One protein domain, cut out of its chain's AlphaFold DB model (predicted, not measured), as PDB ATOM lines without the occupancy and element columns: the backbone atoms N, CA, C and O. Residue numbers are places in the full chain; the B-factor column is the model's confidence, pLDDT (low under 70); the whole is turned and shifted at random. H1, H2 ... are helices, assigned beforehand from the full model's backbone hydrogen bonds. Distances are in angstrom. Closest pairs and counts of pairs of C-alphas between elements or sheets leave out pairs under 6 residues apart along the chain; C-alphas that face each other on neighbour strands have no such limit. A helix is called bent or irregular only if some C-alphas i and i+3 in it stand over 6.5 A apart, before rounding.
ATOM      1  N   LEU A  10      55.407 119.214  98.358       86.88
ATOM      2  CA  LEU A  10      56.642 119.435  97.599       86.88
ATOM      3  C   LEU A  10      57.568 120.427  98.305       86.88
ATOM      4  O   LEU A  10      58.766 120.175  98.413       86.88
ATOM      5  N   MET A  11      57.018 121.512  98.852       86.31
ATOM      6  CA  MET A  11      57.806 122.523  99.564       86.31
ATOM      7  C   MET A  11      58.401 121.959 100.856       86.31
ATOM      8  O   MET A  11      59.557 122.233 101.165       86.31
ATOM      9  N   ILE A  12      57.658 121.105 101.563       86.44
ATOM     10  CA  ILE A  12      58.146 120.418 102.769       86.44
ATOM     11  C   ILE A  12      59.353 119.526 102.435       86.44
ATOM     12  O   ILE A  12      60.368 119.569 103.131       86.44
ATOM     13  N   SER A  13      59.282 118.770 101.332       90.00
ATOM     14  CA  SER A  13      60.403 117.932 100.882       90.00
ATOM     15  C   SER A  13      61.626 118.758 100.463       90.00
ATOM     16  O   SER A  13      62.754 118.408 100.811       90.00
ATOM     17  N   LEU A  14      61.403 119.891  99.788       92.00
ATOM     18  CA  LEU A  14      62.457 120.795  99.333       92.00
ATOM     19  C   LEU A  14      63.189 121.445 100.514       92.00
ATOM     20  O   LEU A  14      64.415 121.536 100.506       92.00
ATOM     21  N   ILE A  15      62.443 121.859 101.543       91.12
ATOM     22  CA  ILE A  15      63.002 122.457 102.761       91.12
ATOM     23  C   ILE A  15      63.872 121.436 103.494       91.12
ATOM     24  O   ILE A  15      65.014 121.743 103.823       91.12
ATOM     25  N   ASN A  16      63.379 120.213 103.710       90.56
ATOM     26  CA  ASN A  16      64.147 119.192 104.423       90.56
ATOM     27  C   ASN A  16      65.431 118.809 103.663       90.56
ATOM     28  O   ASN A  16      66.499 118.671 104.256       90.56
ATOM     29  N   LEU A  17      65.347 118.726 102.333       93.12
ATOM     30  CA  LEU A  17      66.500 118.488 101.470       93.12
ATOM     31  C   LEU A  17      67.544 119.613 101.596       93.12
ATOM     32  O   LEU A  17      68.726 119.341 101.807       93.12
ATOM     33  N   LEU A  18      67.111 120.875 101.510       94.50
ATOM     34  CA  LEU A  18      67.993 122.040 101.604       94.50
ATOM     35  C   LEU A  18      68.639 122.180 102.982       94.50
ATOM     36  O   LEU A  18      69.821 122.507 103.051       94.50
ATOM     37  N   VAL A  19      67.906 121.912 104.065       94.31
ATOM     38  CA  VAL A  19      68.448 121.989 105.431       94.31
ATOM     39  C   VAL A  19      69.561 120.964 105.622       94.31
ATOM     40  O   VAL A  19      70.644 121.319 106.084       94.31
ATOM     41  N   VAL A  20      69.340 119.713 105.209       94.19
ATOM     42  CA  VAL A  20      70.365 118.665 105.307       94.19
ATOM     43  C   VAL A  20      71.601 119.038 104.485       94.19
ATOM     44  O   VAL A  20      72.718 118.991 105.002       94.19
ATOM     45  N   PHE A  21      71.426 119.489 103.239       96.06
ATOM     46  CA  PHE A  21      72.553 119.933 102.415       96.06
ATOM     47  C   PHE A  21      73.291 121.139 102.999       96.06
ATOM     48  O   PHE A  21      74.521 121.163 102.969       96.06
ATOM     49  N   ALA A  22      72.574 122.118 103.554       95.88
ATOM     50  CA  ALA A  22      73.172 123.290 104.183       95.88
ATOM     51  C   ALA A  22      74.058 122.895 105.370       95.88
ATOM     52  O   ALA A  22      75.175 123.398 105.493       95.88
ATOM     53  N   VAL A  23      73.605 121.949 106.197       96.62
ATOM     54  CA  VAL A  23      74.394 121.424 107.321       96.62
ATOM     55  C   VAL A  23      75.657 120.720 106.820       96.62
ATOM     56  O   VAL A  23      76.750 121.012 107.308       96.62
ATOM     57  N   LEU A  24      75.552 119.851 105.808       95.69
ATOM     58  CA  LEU A  24      76.719 119.175 105.224       95.69
ATOM     59  C   LEU A  24      77.728 120.182 104.653       95.69
ATOM     60  O   LEU A  24      78.932 120.070 104.897       95.69
ATOM     61  N   TYR A  25      77.241 121.187 103.926       96.50
ATOM     62  CA  TYR A  25      78.086 122.226 103.352       96.50
ATOM     63  C   TYR A  25      78.765 123.075 104.432       96.50
ATOM     64  O   TYR A  25      79.957 123.367 104.322       96.50
ATOM     65  N   ALA A  26      78.047 123.413 105.507       95.88
ATOM     66  CA  ALA A  26      78.594 124.145 106.645       95.88
ATOM     67  C   ALA A  26      79.731 123.370 107.322       95.88
ATOM     68  O   ALA A  26      80.785 123.950 107.575       95.88
ATOM     69  N   LEU A  27      79.580 122.059 107.544       94.81
ATOM     70  CA  LEU A  27      80.649 121.228 108.116       94.81
ATOM     71  C   LEU A  27      81.905 121.228 107.231       94.81
ATOM     72  O   LEU A  27      83.017 121.413 107.728       94.81
ATOM     73  N   ILE A  28      81.734 121.080 105.914       92.62
ATOM     74  CA  ILE A  28      82.845 121.133 104.950       92.62
ATOM     75  C   ILE A  28      83.526 122.508 104.990       92.62
ATOM     76  O   ILE A  28      84.757 122.599 105.004       92.62
ATOM     77  N   TRP A  29      82.736 123.581 105.026       94.88
ATOM     78  CA  TRP A  29      83.242 124.949 105.051       94.88
ATOM     79  C   TRP A  29      84.012 125.250 106.336       94.88
ATOM     80  O   TRP A  29      85.106 125.806 106.265       94.88
ATOM     81  N   VAL A  30      83.499 124.830 107.496       93.38
ATOM     82  CA  VAL A  30      84.153 125.011 108.800       93.38
ATOM     83  C   VAL A  30      85.527 124.344 108.815       93.38
ATOM     84  O   VAL A  30      86.504 124.973 109.210       93.38
ATOM     85  N   ILE A  31      85.648 123.112 108.308       89.50
ATOM     86  CA  ILE A  31      86.941 122.409 108.242       89.50
ATOM     87  C   ILE A  31      87.938 123.161 107.347       89.50
ATOM     88  O   ILE A  31      89.106 123.317 107.712       89.50
ATOM     89  N   LYS A  32      87.493 123.644 106.180       86.62
ATOM     90  CA  LYS A  32      88.343 124.425 105.265       86.62
ATOM     91  C   LYS A  32      88.754 125.761 105.879       86.62
ATOM     92  O   LYS A  32      89.905 126.155 105.743       86.62
ATOM     93  N   PHE A  33      87.839 126.422 106.579       89.75
ATOM     94  CA  PHE A  33      88.077 127.702 107.236       89.75
ATOM     95  C   PHE A  33      89.087 127.578 108.379       89.75
ATOM     96  O   PHE A  33      90.038 128.354 108.439       89.75
ATOM     97  N   ILE A  34      88.950 126.545 109.218       87.06
ATOM     98  CA  ILE A  34      89.923 126.242 110.274       87.06
ATOM     99  C   ILE A  34      91.298 125.973 109.663       87.06
ATOM    100  O   ILE A  34      92.275 126.479 110.182       87.06
ATOM    101  N   ARG A  35      91.405 125.246 108.544       79.00
ATOM    102  CA  ARG A  35      92.707 124.996 107.896       79.00
ATOM    103  C   ARG A  35      93.365 126.263 107.334       79.00
ATOM    104  O   ARG A  35      94.585 126.331 107.286       79.00
ATOM    105  N   ILE A  36      92.575 127.244 106.893       78.94
ATOM    106  CA  ILE A  36      93.090 128.528 106.391       78.94
ATOM    107  C   ILE A  36      93.612 129.395 107.543       78.94
ATOM    108  O   ILE A  36      94.661 130.018 107.415       78.94
ATOM    109  N   ILE A  37      92.878 129.444 108.656       77.50
ATOM    110  CA  ILE A  37      93.243 130.260 109.826       77.50
ATOM    111  C   ILE A  37      94.307 129.574 110.682       77.50
ATOM    112  O   ILE A  37      95.149 130.248 111.269       77.50
ATOM    113  N   ASP A  38      94.290 128.245 110.722       66.25
ATOM    114  CA  ASP A  38      95.270 127.400 111.388       66.25
ATOM    115  C   ASP A  38      96.102 126.604 110.359       66.25
ATOM    116  O   ASP A  38      95.896 125.398 110.151       66.25
ATOM    117  N   PRO A  39      97.078 127.266 109.712       64.56
ATOM    118  CA  PRO A  39      98.023 126.632 108.798       64.56
ATOM    119  C   PRO A  39      99.037 125.713 109.510       64.56
ATOM    120  O   PRO A  39      99.922 125.158 108.864       64.56
ATOM    121  N   THR A  40      98.956 125.491 110.831       61.78
ATOM    122  CA  THR A  40      99.973 124.692 111.549       61.78
ATOM    123  C   THR A  40      99.777 123.171 111.459       61.78
ATOM    124  O   THR A  40     100.641 122.403 111.900       61.78
ATOM    125  N   ARG A  41      98.687 122.702 110.831       57.81
ATOM    126  CA  ARG A  41      98.342 121.270 110.711       57.81
ATOM    127  C   ARG A  41      98.833 120.586 109.428       57.81
ATOM    128  O   ARG A  41      98.628 119.380 109.281       57.81
ATOM    129  N   GLU A  42      99.527 121.294 108.535       58.25
ATOM    130  CA  GLU A  42     100.000 120.745 107.247       58.25
ATOM    131  C   GLU A  42     100.978 119.561 107.384       58.25
ATOM    132  O   GLU A  42     101.110 118.743 106.476       58.25
ATOM    133  N   LYS A  43     101.598 119.387 108.554       55.25
ATOM    134  CA  LYS A  43     102.582 118.325 108.810       55.25
ATOM    135  C   LYS A  43     101.994 116.936 109.097       55.25
ATOM    136  O   LYS A  43     102.616 115.947 108.734       55.25
ATOM    137  N   ASN A  44     100.778 116.826 109.641       54.31
ATOM    138  CA  ASN A  44     100.216 115.507 109.994       54.31
ATOM    139  C   ASN A  44      99.536 114.778 108.820       54.31
ATOM    140  O   ASN A  44      99.386 113.565 108.862       54.31
ATOM    141  N   VAL A  45      99.153 115.488 107.753       53.94
ATOM    142  CA  VAL A  45      98.662 114.848 106.513       53.94
ATOM    143  C   VAL A  45      99.828 114.541 105.561       53.94
ATOM    144  O   VAL A  45      99.770 113.593 104.780       53.94
ATOM    145  N   ALA A  46     100.925 115.302 105.660       51.94
ATOM    146  CA  ALA A  46     102.145 115.050 104.899       51.94
ATOM    147  C   ALA A  46     102.916 113.811 105.388       51.94
ATOM    148  O   ALA A  46     103.545 113.143 104.570       51.94
ATOM    149  N   GLU A  47     102.852 113.457 106.676       50.22
ATOM    150  CA  GLU A  47     103.533 112.260 107.200       50.22
ATOM    151  C   GLU A  47     102.926 110.947 106.691       50.22
ATOM    152  O   GLU A  47     103.676 110.031 106.360       50.22
ATOM    153  N   THR A  48     101.608 110.883 106.462       47.75
ATOM    154  CA  THR A  48     100.993 109.738 105.762       47.75
ATOM    155  C   THR A  48     101.494 109.619 104.318       47.75
ATOM    156  O   THR A  48     101.588 108.518 103.783       47.75
ATOM    157  N   LYS A  49     101.885 110.735 103.684       49.81
ATOM    158  CA  LYS A  49     102.445 110.742 102.323       49.81
ATOM    159  C   LYS A  49     103.951 110.442 102.288       49.81
ATOM    160  O   LYS A  49     104.457 109.979 101.270       49.81
ATOM    161  N   LYS A  50     104.678 110.697 103.381       42.00
ATOM    162  CA  LYS A  50     106.145 110.571 103.431       42.00
ATOM    163  C   LYS A  50     106.631 109.138 103.653       42.00
ATOM    164  O   LYS A  50     107.754 108.831 103.268       42.00
ATOM    165  N   PHE A  51     105.787 108.252 104.187       41.25
ATOM    166  CA  PHE A  51     106.137 106.834 104.348       41.25
ATOM    167  C   PHE A  51     106.242 106.068 103.012       41.25
ATOM    168  O   PHE A  51     106.723 104.943 102.985       41.25
ATOM    169  N   LEU A  52     105.852 106.685 101.891       45.88
ATOM    170  CA  LEU A  52     105.990 106.107 100.549       45.88
ATOM    171  C   LEU A  52     107.299 106.499  99.831       45.88
ATOM    172  O   LEU A  52     107.498 106.102  98.690       45.88
ATOM    173  N   VAL A  53     108.190 107.287 100.456       49.94
ATOM    174  CA  VAL A  53     109.351 107.905  99.765       49.94
ATOM    175  C   VAL A  53     110.711 107.334 100.207       49.94
ATOM    176  O   VAL A  53     111.753 107.890  99.877       49.94
ATOM    177  N   SER A  54     110.760 106.202 100.915       46.78
ATOM    178  CA  SER A  54     112.034 105.525 101.213       46.78
ATOM    179  C   SER A  54     112.071 104.085 100.709       46.78
ATOM    180  O   SER A  54     112.148 103.142 101.491       46.78
ATOM    181  N   VAL A  55     112.064 103.913  99.390       40.94
ATOM    182  CA  VAL A  55     112.664 102.732  98.760       40.94
ATOM    183  C   VAL A  55     113.561 103.245  97.627       40.94
ATOM    184  O   VAL A  55     113.081 104.003  96.784       40.94
ATOM    185  N   PRO A  56     114.874 102.947  97.638       40.19
ATOM    186  CA  PRO A  56     115.793 103.455  96.633       40.19
ATOM    187  C   PRO A  56     115.499 102.839  95.262       40.19
ATOM    188  O   PRO A  56     115.159 101.665  95.138       40.19
ATOM    189  N   ALA A  57     115.649 103.681  94.242       47.28
ATOM    190  CA  ALA A  57     115.438 103.383  92.839       47.28
ATOM    191  C   ALA A  57     116.318 102.234  92.323       47.28
ATOM    192  O   ALA A  57     117.535 102.226  92.503       47.28
ATOM    193  N   THR A  58     115.709 101.318  91.573       34.22
ATOM    194  CA  THR A  58     116.364 100.558  90.503       34.22
ATOM    195  C   THR A  58     115.322 100.324  89.411       34.22
ATOM    196  O   THR A  58     114.329  99.637  89.623       34.22
ATOM    197  N   VAL A  59     115.536 100.984  88.274       50.31
ATOM    198  CA  VAL A  59     114.761 100.894  87.024       50.31
ATOM    199  C   VAL A  59     115.422  99.806  86.159       50.31
ATOM    200  O   VAL A  59     116.652  99.728  86.147       50.31
ATOM    201  N   PRO A  60     114.642  98.927  85.502       45.38
ATOM    202  CA  PRO A  60     114.329  99.157  84.090       45.38
ATOM    203  C   PRO A  60     112.830  99.049  83.763       45.38
ATOM    204  O   PRO A  60     112.155  98.079  84.087       45.38
ATOM    205  N   GLU A  61     112.357 100.087  83.084       46.62
ATOM    206  CA  GLU A  61     111.178 100.193  82.215       46.62
ATOM    207  C   GLU A  61     111.389  99.351  80.926       46.62
ATOM    208  O   GLU A  61     112.548  99.019  80.653       46.62
ATOM    209  N   PRO A  62     110.397  99.054  80.052       61.12
ATOM    210  CA  PRO A  62     108.924  99.106  80.130       61.12
ATOM    211  C   PRO A  62     108.262  97.766  79.723       61.12
ATOM    212  O   PRO A  62     108.548  97.264  78.641       61.12
ATOM    213  N   GLU A  63     107.250  97.262  80.433       43.72
ATOM    214  CA  GLU A  63     106.304  96.317  79.810       43.72
ATOM    215  C   GLU A  63     104.870  96.593  80.265       43.72
ATOM    216  O   GLU A  63     104.525  96.426  81.430       43.72
ATOM    217  N   TYR A  64     104.080  97.071  79.296       41.50
ATOM    218  CA  TYR A  64     102.621  97.064  79.205       41.50
ATOM    219  C   TYR A  64     101.855  97.340  80.509       41.50
ATOM    220  O   TYR A  64     101.698  96.466  81.357       41.50
ATOM    221  N   ALA A  65     101.282  98.546  80.604       48.88
ATOM    222  CA  ALA A  65     100.209  98.880  81.541       48.88
ATOM    223  C   ALA A  65      98.985  97.989  81.266       48.88
ATOM    224  O   ALA A  65      98.039  98.345  80.564       48.88
ATOM    225  N   ASP A  66      99.062  96.772  81.778       50.66
ATOM    226  CA  ASP A  66      98.006  95.791  81.812       50.66
ATOM    227  C   ASP A  66      97.146  96.139  83.030       50.66
ATOM    228  O   ASP A  66      97.667  96.287  84.136       50.66
ATOM    229  N   ALA A  67      95.823  96.230  82.863       57.28
ATOM    230  CA  ALA A  67      94.843  96.435  83.942       57.28
ATOM    231  C   ALA A  67      94.941  95.382  85.075       57.28
ATOM    232  O   ALA A  67      94.130  95.331  86.002       57.28
ATOM    233  N   SER A  68      95.865  94.438  84.955       60.34
ATOM    234  CA  SER A  68      96.304  93.489  85.965       60.34
ATOM    235  C   SER A  68      97.229  94.102  87.015       60.34
ATOM    236  O   SER A  68      97.094  93.716  88.172       60.34
ATOM    237  N   GLN A  69      98.061  95.092  86.680       67.06
ATOM    238  CA  GLN A  69      98.922  95.785  87.648       67.06
ATOM    239  C   GLN A  69      98.099  96.491  88.733       67.06
ATOM    240  O   GLN A  69      98.334  96.238  89.912       67.06
ATOM    241  N   ASP A  70      97.044  97.222  88.355       77.38
ATOM    242  CA  ASP A  70      96.111  97.843  89.310       77.38
ATOM    243  C   ASP A  70      95.472  96.805  90.249       77.38
ATOM    244  O   ASP A  70      95.314  97.028  91.448       77.38
ATOM    245  N   LYS A  71      95.123  95.622  89.721       81.75
ATOM    246  CA  LYS A  71      94.566  94.530  90.536       81.75
ATOM    247  C   LYS A  71      95.599  94.003  91.537       81.75
ATOM    248  O   LYS A  71      95.232  93.734  92.678       81.75
ATOM    249  N   PHE A  72      96.861  93.861  91.130       84.69
ATOM    250  CA  PHE A  72      97.945  93.427  92.016       84.69
ATOM    251  C   PHE A  72      98.282  94.478  93.076       84.69
ATOM    252  O   PHE A  72      98.481  94.109  94.231       84.69
ATOM    253  N   GLU A  73      98.270  95.766  92.727       88.19
ATOM    254  CA  GLU A  73      98.454  96.865  93.678       88.19
ATOM    255  C   GLU A  73      97.363  96.845  94.756       88.19
ATOM    256  O   GLU A  73      97.664  96.836  95.949       88.19
ATOM    257  N   ILE A  74      96.093  96.735  94.356       89.81
ATOM    258  CA  ILE A  74      94.964  96.663  95.295       89.81
ATOM    259  C   ILE A  74      95.081  95.430  96.203       89.81
ATOM    260  O   ILE A  74      94.880  95.533  97.413       89.81
ATOM    261  N   VAL A  75      95.435  94.265  95.650       89.25
ATOM    262  CA  VAL A  75      95.659  93.037  96.429       89.25
ATOM    263  C   VAL A  75      96.805  93.219  97.430       89.25
ATOM    264  O   VAL A  75      96.656  92.836  98.592       89.25
ATOM    265  N   ALA A  76      97.909  93.847  97.020       90.62
ATOM    266  CA  ALA A  76      99.051  94.123  97.885       90.62
ATOM    267  C   ALA A  76      98.669  95.062  99.037       90.62
ATOM    268  O   ALA A  76      98.929  94.739 100.195       90.62
ATOM    269  N   VAL A  77      97.969  96.163  98.752       92.81
ATOM    270  CA  VAL A  77      97.496  97.118  99.769       92.81
ATOM    271  C   VAL A  77      96.542  96.450 100.764       92.81
ATOM    272  O   VAL A  77      96.700  96.622 101.973       92.81
ATOM    273  N   ILE A  78      95.587  95.644 100.284       91.62
ATOM    274  CA  ILE A  78      94.659  94.899 101.150       91.62
ATOM    275  C   ILE A  78      95.428  93.907 102.031       91.62
ATOM    276  O   ILE A  78      95.195  93.852 103.238       91.62
ATOM    277  N   SER A  79      96.368  93.153 101.457       90.50
ATOM    278  CA  SER A  79      97.179  92.194 102.215       90.50
ATOM    279  C   SER A  79      98.061  92.872 103.268       90.50
ATOM    280  O   SER A  79      98.139  92.391 104.396       90.50
ATOM    281  N   ALA A  80      98.645  94.030 102.951       91.69
ATOM    282  CA  ALA A  80      99.455  94.813 103.875       91.69
ATOM    283  C   ALA A  80      98.617  95.386 105.029       91.69
ATOM    284  O   ALA A  80      99.062  95.380 106.174       91.69
ATOM    285  N   ALA A  81      97.387  95.831 104.755       94.12
ATOM    286  CA  ALA A  81      96.465  96.292 105.791       94.12
ATOM    287  C   ALA A  81      96.071  95.159 106.755       94.12
ATOM    288  O   ALA A  81      96.035  95.361 107.969       94.12
ATOM    289  N   ILE A  82      95.825  93.956 106.227       90.75
ATOM    290  CA  ILE A  82      95.544  92.755 107.031       90.75
ATOM    291  C   ILE A  82      96.778  92.372 107.867       90.75
ATOM    292  O   ILE A  82      96.643  92.094 109.060       90.75
ATOM    293  N   ALA A  83      97.974  92.464 107.279       90.75
ATOM    294  CA  ALA A  83      99.246  92.254 107.969       90.75
ATOM    295  C   ALA A  83      99.478  93.241 109.118       90.75
ATOM    296  O   ALA A  83      99.869  92.838 110.214       90.75
ATOM    297  N   ALA A  84      99.160  94.520 108.913       91.31
ATOM    298  CA  ALA A  84      99.240  95.545 109.951       91.31
ATOM    299  C   ALA A  84      98.281  95.287 111.128       91.31
ATOM    300  O   ALA A  84      98.552  95.717 112.246       91.31
ATOM    301  N   TYR A  85      97.183  94.562 110.898       90.56
ATOM    302  CA  TYR A  85      96.242  94.159 111.946       90.56
ATOM    303  C   TYR A  85      96.719  92.931 112.751       90.56
ATOM    304  O   TYR A  85      96.047  92.505 113.686       90.56
ATOM    305  N   GLY A  86      97.884  92.366 112.411       87.50
ATOM    306  CA  GLY A  86      98.478  91.216 113.100       87.50
ATOM    307  C   GLY A  86      98.100  89.855 112.512       87.50
ATOM    308  O   GLY A  86      98.422  88.831 113.111       87.50
ATOM    309  N   TYR A  87      97.440  89.821 111.351       88.94
ATOM    310  CA  TYR A  87      97.154  88.587 110.621       88.94
ATOM    311  C   TYR A  87      98.228  88.328 109.564       88.94
ATOM    312  O   TYR A  87      98.613  89.225 108.827       88.94
ATOM    313  N   SER A  88      98.712  87.098 109.441       83.06
ATOM    314  CA  SER A  88      99.677  86.758 108.388       83.06
ATOM    315  C   SER A  88      99.000  86.735 107.005       83.06
ATOM    316  O   SER A  88      97.822  86.383 106.903       83.06
ATOM    317  N   PRO A  89      99.717  87.063 105.914       77.94
ATOM    318  CA  PRO A  89      99.160  86.999 104.558       77.94
ATOM    319  C   PRO A  89      98.710  85.581 104.163       77.94
ATOM    320  O   PRO A  89      97.840  85.423 103.314       77.94
ATOM    321  N   GLU A  90      99.241  84.553 104.823       83.38
ATOM    322  CA  GLU A  90      98.868  83.143 104.659       83.38
ATOM    323  C   GLU A  90      97.442  82.839 105.148       83.38
ATOM    324  O   GLU A  90      96.828  81.864 104.719       83.38
ATOM    325  N   GLN A  91      96.877  83.690 106.012       88.00
ATOM    326  CA  GLN A  91      95.494  83.571 106.487       88.00
ATOM    327  C   GLN A  91      94.468  84.126 105.483       88.00
ATOM    328  O   GLN A  91      93.259  83.978 105.683       88.00
ATOM    329  N   ILE A  92      94.919  84.757 104.396       88.38
ATOM    330  CA  ILE A  92      94.048  85.326 103.367       88.38
ATOM    331  C   ILE A  92      93.668  84.228 102.365       88.38
ATOM    332  O   ILE A  92      94.435  83.889 101.470       88.38
ATOM    333  N   VAL A  93      92.448  83.696 102.480       90.69
ATOM    334  CA  VAL A  93      91.971  82.600 101.611       90.69
ATOM    335  C   VAL A  93      91.686  83.067 100.180       90.69
ATOM    336  O   VAL A  93      92.064  82.405  99.216       90.69
ATOM    337  N   SER A  94      90.978  84.187 100.006       88.44
ATOM    338  CA  SER A  94      90.721  84.752  98.675       88.44
ATOM    339  C   SER A  94      90.305  86.215  98.750       88.44
ATOM    340  O   SER A  94      89.517  86.589  99.619       88.44
ATOM    341  N   ILE A  95      90.761  87.016  97.788       86.56
ATOM    342  CA  ILE A  95      90.306  88.391  97.573       86.56
ATOM    343  C   ILE A  95      89.531  88.401  96.259       86.56
ATOM    344  O   ILE A  95      90.085  88.114  95.198       86.56
ATOM    345  N   ARG A  96      88.227  88.683  96.326       86.00
ATOM    346  CA  ARG A  96      87.361  88.734  95.144       86.00
ATOM    347  C   ARG A  96      86.931  90.172  94.879       86.00
ATOM    348  O   ARG A  96      86.368  90.793  95.779       86.00
ATOM    349  N   PRO A  97      87.123  90.693  93.655       79.75
ATOM    350  CA  PRO A  97      86.524  91.958  93.266       79.75
ATOM    351  C   PRO A  97      85.005  91.848  93.392       79.75
ATOM    352  O   PRO A  97      84.382  90.975  92.780       79.75
ATOM    353  N   ALA A  98      84.398  92.721  94.190       74.44
ATOM    354  CA  ALA A  98      82.950  92.813  94.264       74.44
ATOM    355  C   ALA A  98      82.440  93.390  92.936       74.44
ATOM    356  O   ALA A  98      82.429  94.601  92.725       74.44
ATOM    357  N   GLY A  99      82.055  92.518  92.001       70.12
ATOM    358  CA  GLY A  99      81.420  92.944  90.760       70.12
ATOM    359  C   GLY A  99      80.167  93.759  91.086       70.12
ATOM    360  O   GLY A  99      79.318  93.298  91.851       70.12
ATOM    361  N   GLY A 100      80.034  94.954  90.500       64.38
ATOM    362  CA  GLY A 100      79.030  95.970  90.868       64.38
ATOM    363  C   GLY A 100      77.551  95.555  90.784       64.38
ATOM    364  O   GLY A 100      76.669  96.357  91.069       64.38
ATOM    365  N   LYS A 101      77.248  94.306  90.415       65.25
ATOM    366  CA  LYS A 101      75.892  93.751  90.346       65.25
ATOM    367  C   LYS A 101      75.469  93.004  91.617       65.25
ATOM    368  O   LYS A 101      74.271  92.856  91.827       65.25
ATOM    369  N   ALA A 102      76.394  92.547  92.464       69.06
ATOM    370  CA  ALA A 102      76.043  91.743  93.642       69.06
ATOM    371  C   ALA A 102      75.243  92.547  94.686       69.06
ATOM    372  O   ALA A 102      74.209  92.084  95.160       69.06
ATOM    373  N   TRP A 103      75.657  93.791  94.960       63.19
ATOM    374  CA  TRP A 103      74.948  94.697  95.875       63.19
ATOM    375  C   TRP A 103      73.555  95.073  95.355       63.19
ATOM    376  O   TRP A 103      72.575  95.067  96.096       63.19
ATOM    377  N   PHE A 104      73.446  95.356  94.054       68.12
ATOM    378  CA  PHE A 104      72.172  95.709  93.429       68.12
ATOM    379  C   PHE A 104      71.166  94.547  93.465       68.12
ATOM    380  O   PHE A 104      69.983  94.755  93.726       68.12
ATOM    381  N   GLN A 105      71.626  93.313  93.238       72.00
ATOM    382  CA  GLN A 105      70.759  92.133  93.303       72.00
ATOM    383  C   GLN A 105      70.347  91.796  94.739       72.00
ATOM    384  O   GLN A 105      69.192  91.441  94.949       72.00
ATOM    385  N   ALA A 106      71.237  91.957  95.724       74.31
ATOM    386  CA  ALA A 106      70.896  91.765  97.134       74.31
ATOM    387  C   ALA A 106      69.782  92.726  97.581       74.31
ATOM    388  O   ALA A 106      68.768  92.275  98.106       74.31
ATOM    389  N   ALA A 107      69.898  94.018  97.252       73.69
ATOM    390  CA  ALA A 107      68.862  95.011  97.548       73.69
ATOM    391  C   ALA A 107      67.535  94.721  96.818       73.69
ATOM    392  O   ALA A 107      66.449  94.904  97.371       73.69
ATOM    393  N   ARG A 108      67.600  94.228  95.574       76.88
ATOM    394  CA  ARG A 108      66.408  93.822  94.816       76.88
ATOM    395  C   ARG A 108      65.720  92.605  95.437       76.88
ATOM    396  O   ARG A 108      64.493  92.571  95.489       76.88
ATOM    397  N   LEU A 109      66.488  91.617  95.891       77.06
ATOM    398  CA  LEU A 109      65.963  90.423  96.554       77.06
ATOM    399  C   LEU A 109      65.379  90.757  97.929       77.06
ATOM    400  O   LEU A 109      64.309  90.253  98.260       77.06
ATOM    401  N   GLU A 110      66.013  91.649  98.685       75.62
ATOM    402  CA  GLU A 110      65.502  92.141  99.967       75.62
ATOM    403  C   GLU A 110      64.175  92.894  99.791       75.62
ATOM    404  O   GLU A 110      63.207  92.608 100.496       75.62
ATOM    405  N   GLY A 111      64.068  93.757  98.775       73.69
ATOM    406  CA  GLY A 111      62.823  94.466  98.456       73.69
ATOM    407  C   GLY A 111      61.675  93.552  98.001       73.69
ATOM    408  O   GLY A 111      60.514  93.818  98.308       73.69
ATOM    409  N   VAL A 112      61.973  92.453  97.297       77.38
ATOM    410  CA  VAL A 112      60.962  91.448  96.913       77.38
ATOM    411  C   VAL A 112      60.579  90.562  98.103       77.38
ATOM    412  O   VAL A 112      59.401  90.255  98.274       77.38
ATOM    413  N   SER A 113      61.542  90.189  98.947       74.00
ATOM    414  CA  SER A 113      61.303  89.380 100.147       74.00
ATOM    415  C   SER A 113      60.445  90.129 101.173       74.00
ATOM    416  O   SER A 113      59.444  89.590 101.641       74.00
ATOM    417  N   ALA A 114      60.749  91.405 101.439       71.00
ATOM    418  CA  ALA A 114      59.966  92.253 102.340       71.00
ATOM    419  C   ALA A 114      58.514  92.443 101.865       71.00
ATOM    420  O   ALA A 114      57.592  92.466 102.676       71.00
ATOM    421  N   LYS A 115      58.293  92.521 100.545       68.06
ATOM    422  CA  LYS A 115      56.954  92.628  99.945       68.06
ATOM    423  C   LYS A 115      56.148  91.324 100.021       68.06
ATOM    424  O   LYS A 115      54.924  91.368 100.074       68.06
ATOM    425  N   ASN A 116      56.811  90.170 100.009       67.25
ATOM    426  CA  ASN A 116      56.145  88.866 100.070       67.25
ATOM    427  C   ASN A 116      55.839  88.404 101.508       67.25
ATOM    428  O   ASN A 116      55.075  87.462 101.676       67.25
ATOM    429  N   GLN A 117      56.410  89.051 102.529       65.00
ATOM    430  CA  GLN A 117      56.121  88.786 103.947       65.00
ATOM    431  C   GLN A 117      55.028  89.698 104.535       65.00
ATOM    432  O   GLN A 117      54.650  89.531 105.690       65.00
ATOM    433  N   SER A 118      54.524  90.666 103.762       61.12
ATOM    434  CA  SER A 118      53.505  91.632 104.195       61.12
ATOM    435  C   SER A 118      52.071  91.263 103.781       61.12
ATOM    436  O   SER A 118      51.245  92.164 103.628       61.12
TER     437      SER A 118
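What this domain is: This is residues 10 to 118 of the 119 residues of a protein of Sporomusa sphaeroides DSM 2875 (UniProt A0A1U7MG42). The model is an open horseshoe of four separate helices round an empty middle: the long helix H1 makes one arm, H2 turns a corner at its end, a long loop of residues 51 to 67 swings round the bend, and H4 makes the other arm, running back. H3 lies between that loop and a second long stretch, residues 85 to 101, and stands crosswise to the arms. The 109 printed residues hold four named helices, in the order H1, H2, H3, H4, and no named strand, and the class is all helix. The whole is extended, with a radius of gyration of the C-alphas of 23.2 A and spans of 63 by 51 by 34 A.

Where its parts are: H1, residues 10 to 37, begins at C-alpha 10 (56.642, 119.435, 97.599) and is 40.1 A long. H2, residues 39 to 50, measures 18.8 A and is irregular: C-alphas 40 and 43 are 7.4 A apart. H3, residues 68 to 84, measures 24.3 A and begins at C-alpha 68 (96.304, 93.489, 85.965). H4, residues 102 to 116, measures 21.1 A and ends at C-alpha 116 (56.145, 88.866, 100.070).

How they stand to each other: H1 and H2 are close but not clearly touching, their closest C-alphas being those of Arg 35 and Arg 41, 7.3 A apart. Their lines are about perpendicular, at 90 degrees. H3 is apart from H1, H2 and H4, and H4 is apart from H1 and H2. Every O i to N i+4 pair is within hydrogen-bond range in H1, H3 and H4; in H2 2 of 8 are, beside 3 of 9 O i to N i+3 pairs.

The domain as a whole: The C-alphas of Thr 58 and Ser 118, the two farthest apart, are 64.9 A apart. The printed part has no cut. The link from H1 to H2 is tight; those from H2 to H3 and from H3 to H4 are long, 17 residues each. Residues 10 to 70 and 98 to 118 stand free. The mean pLDDT of the printed part is 74.4, and residues 38 to 69, 100 to 104 and 115 to 118 are under 70.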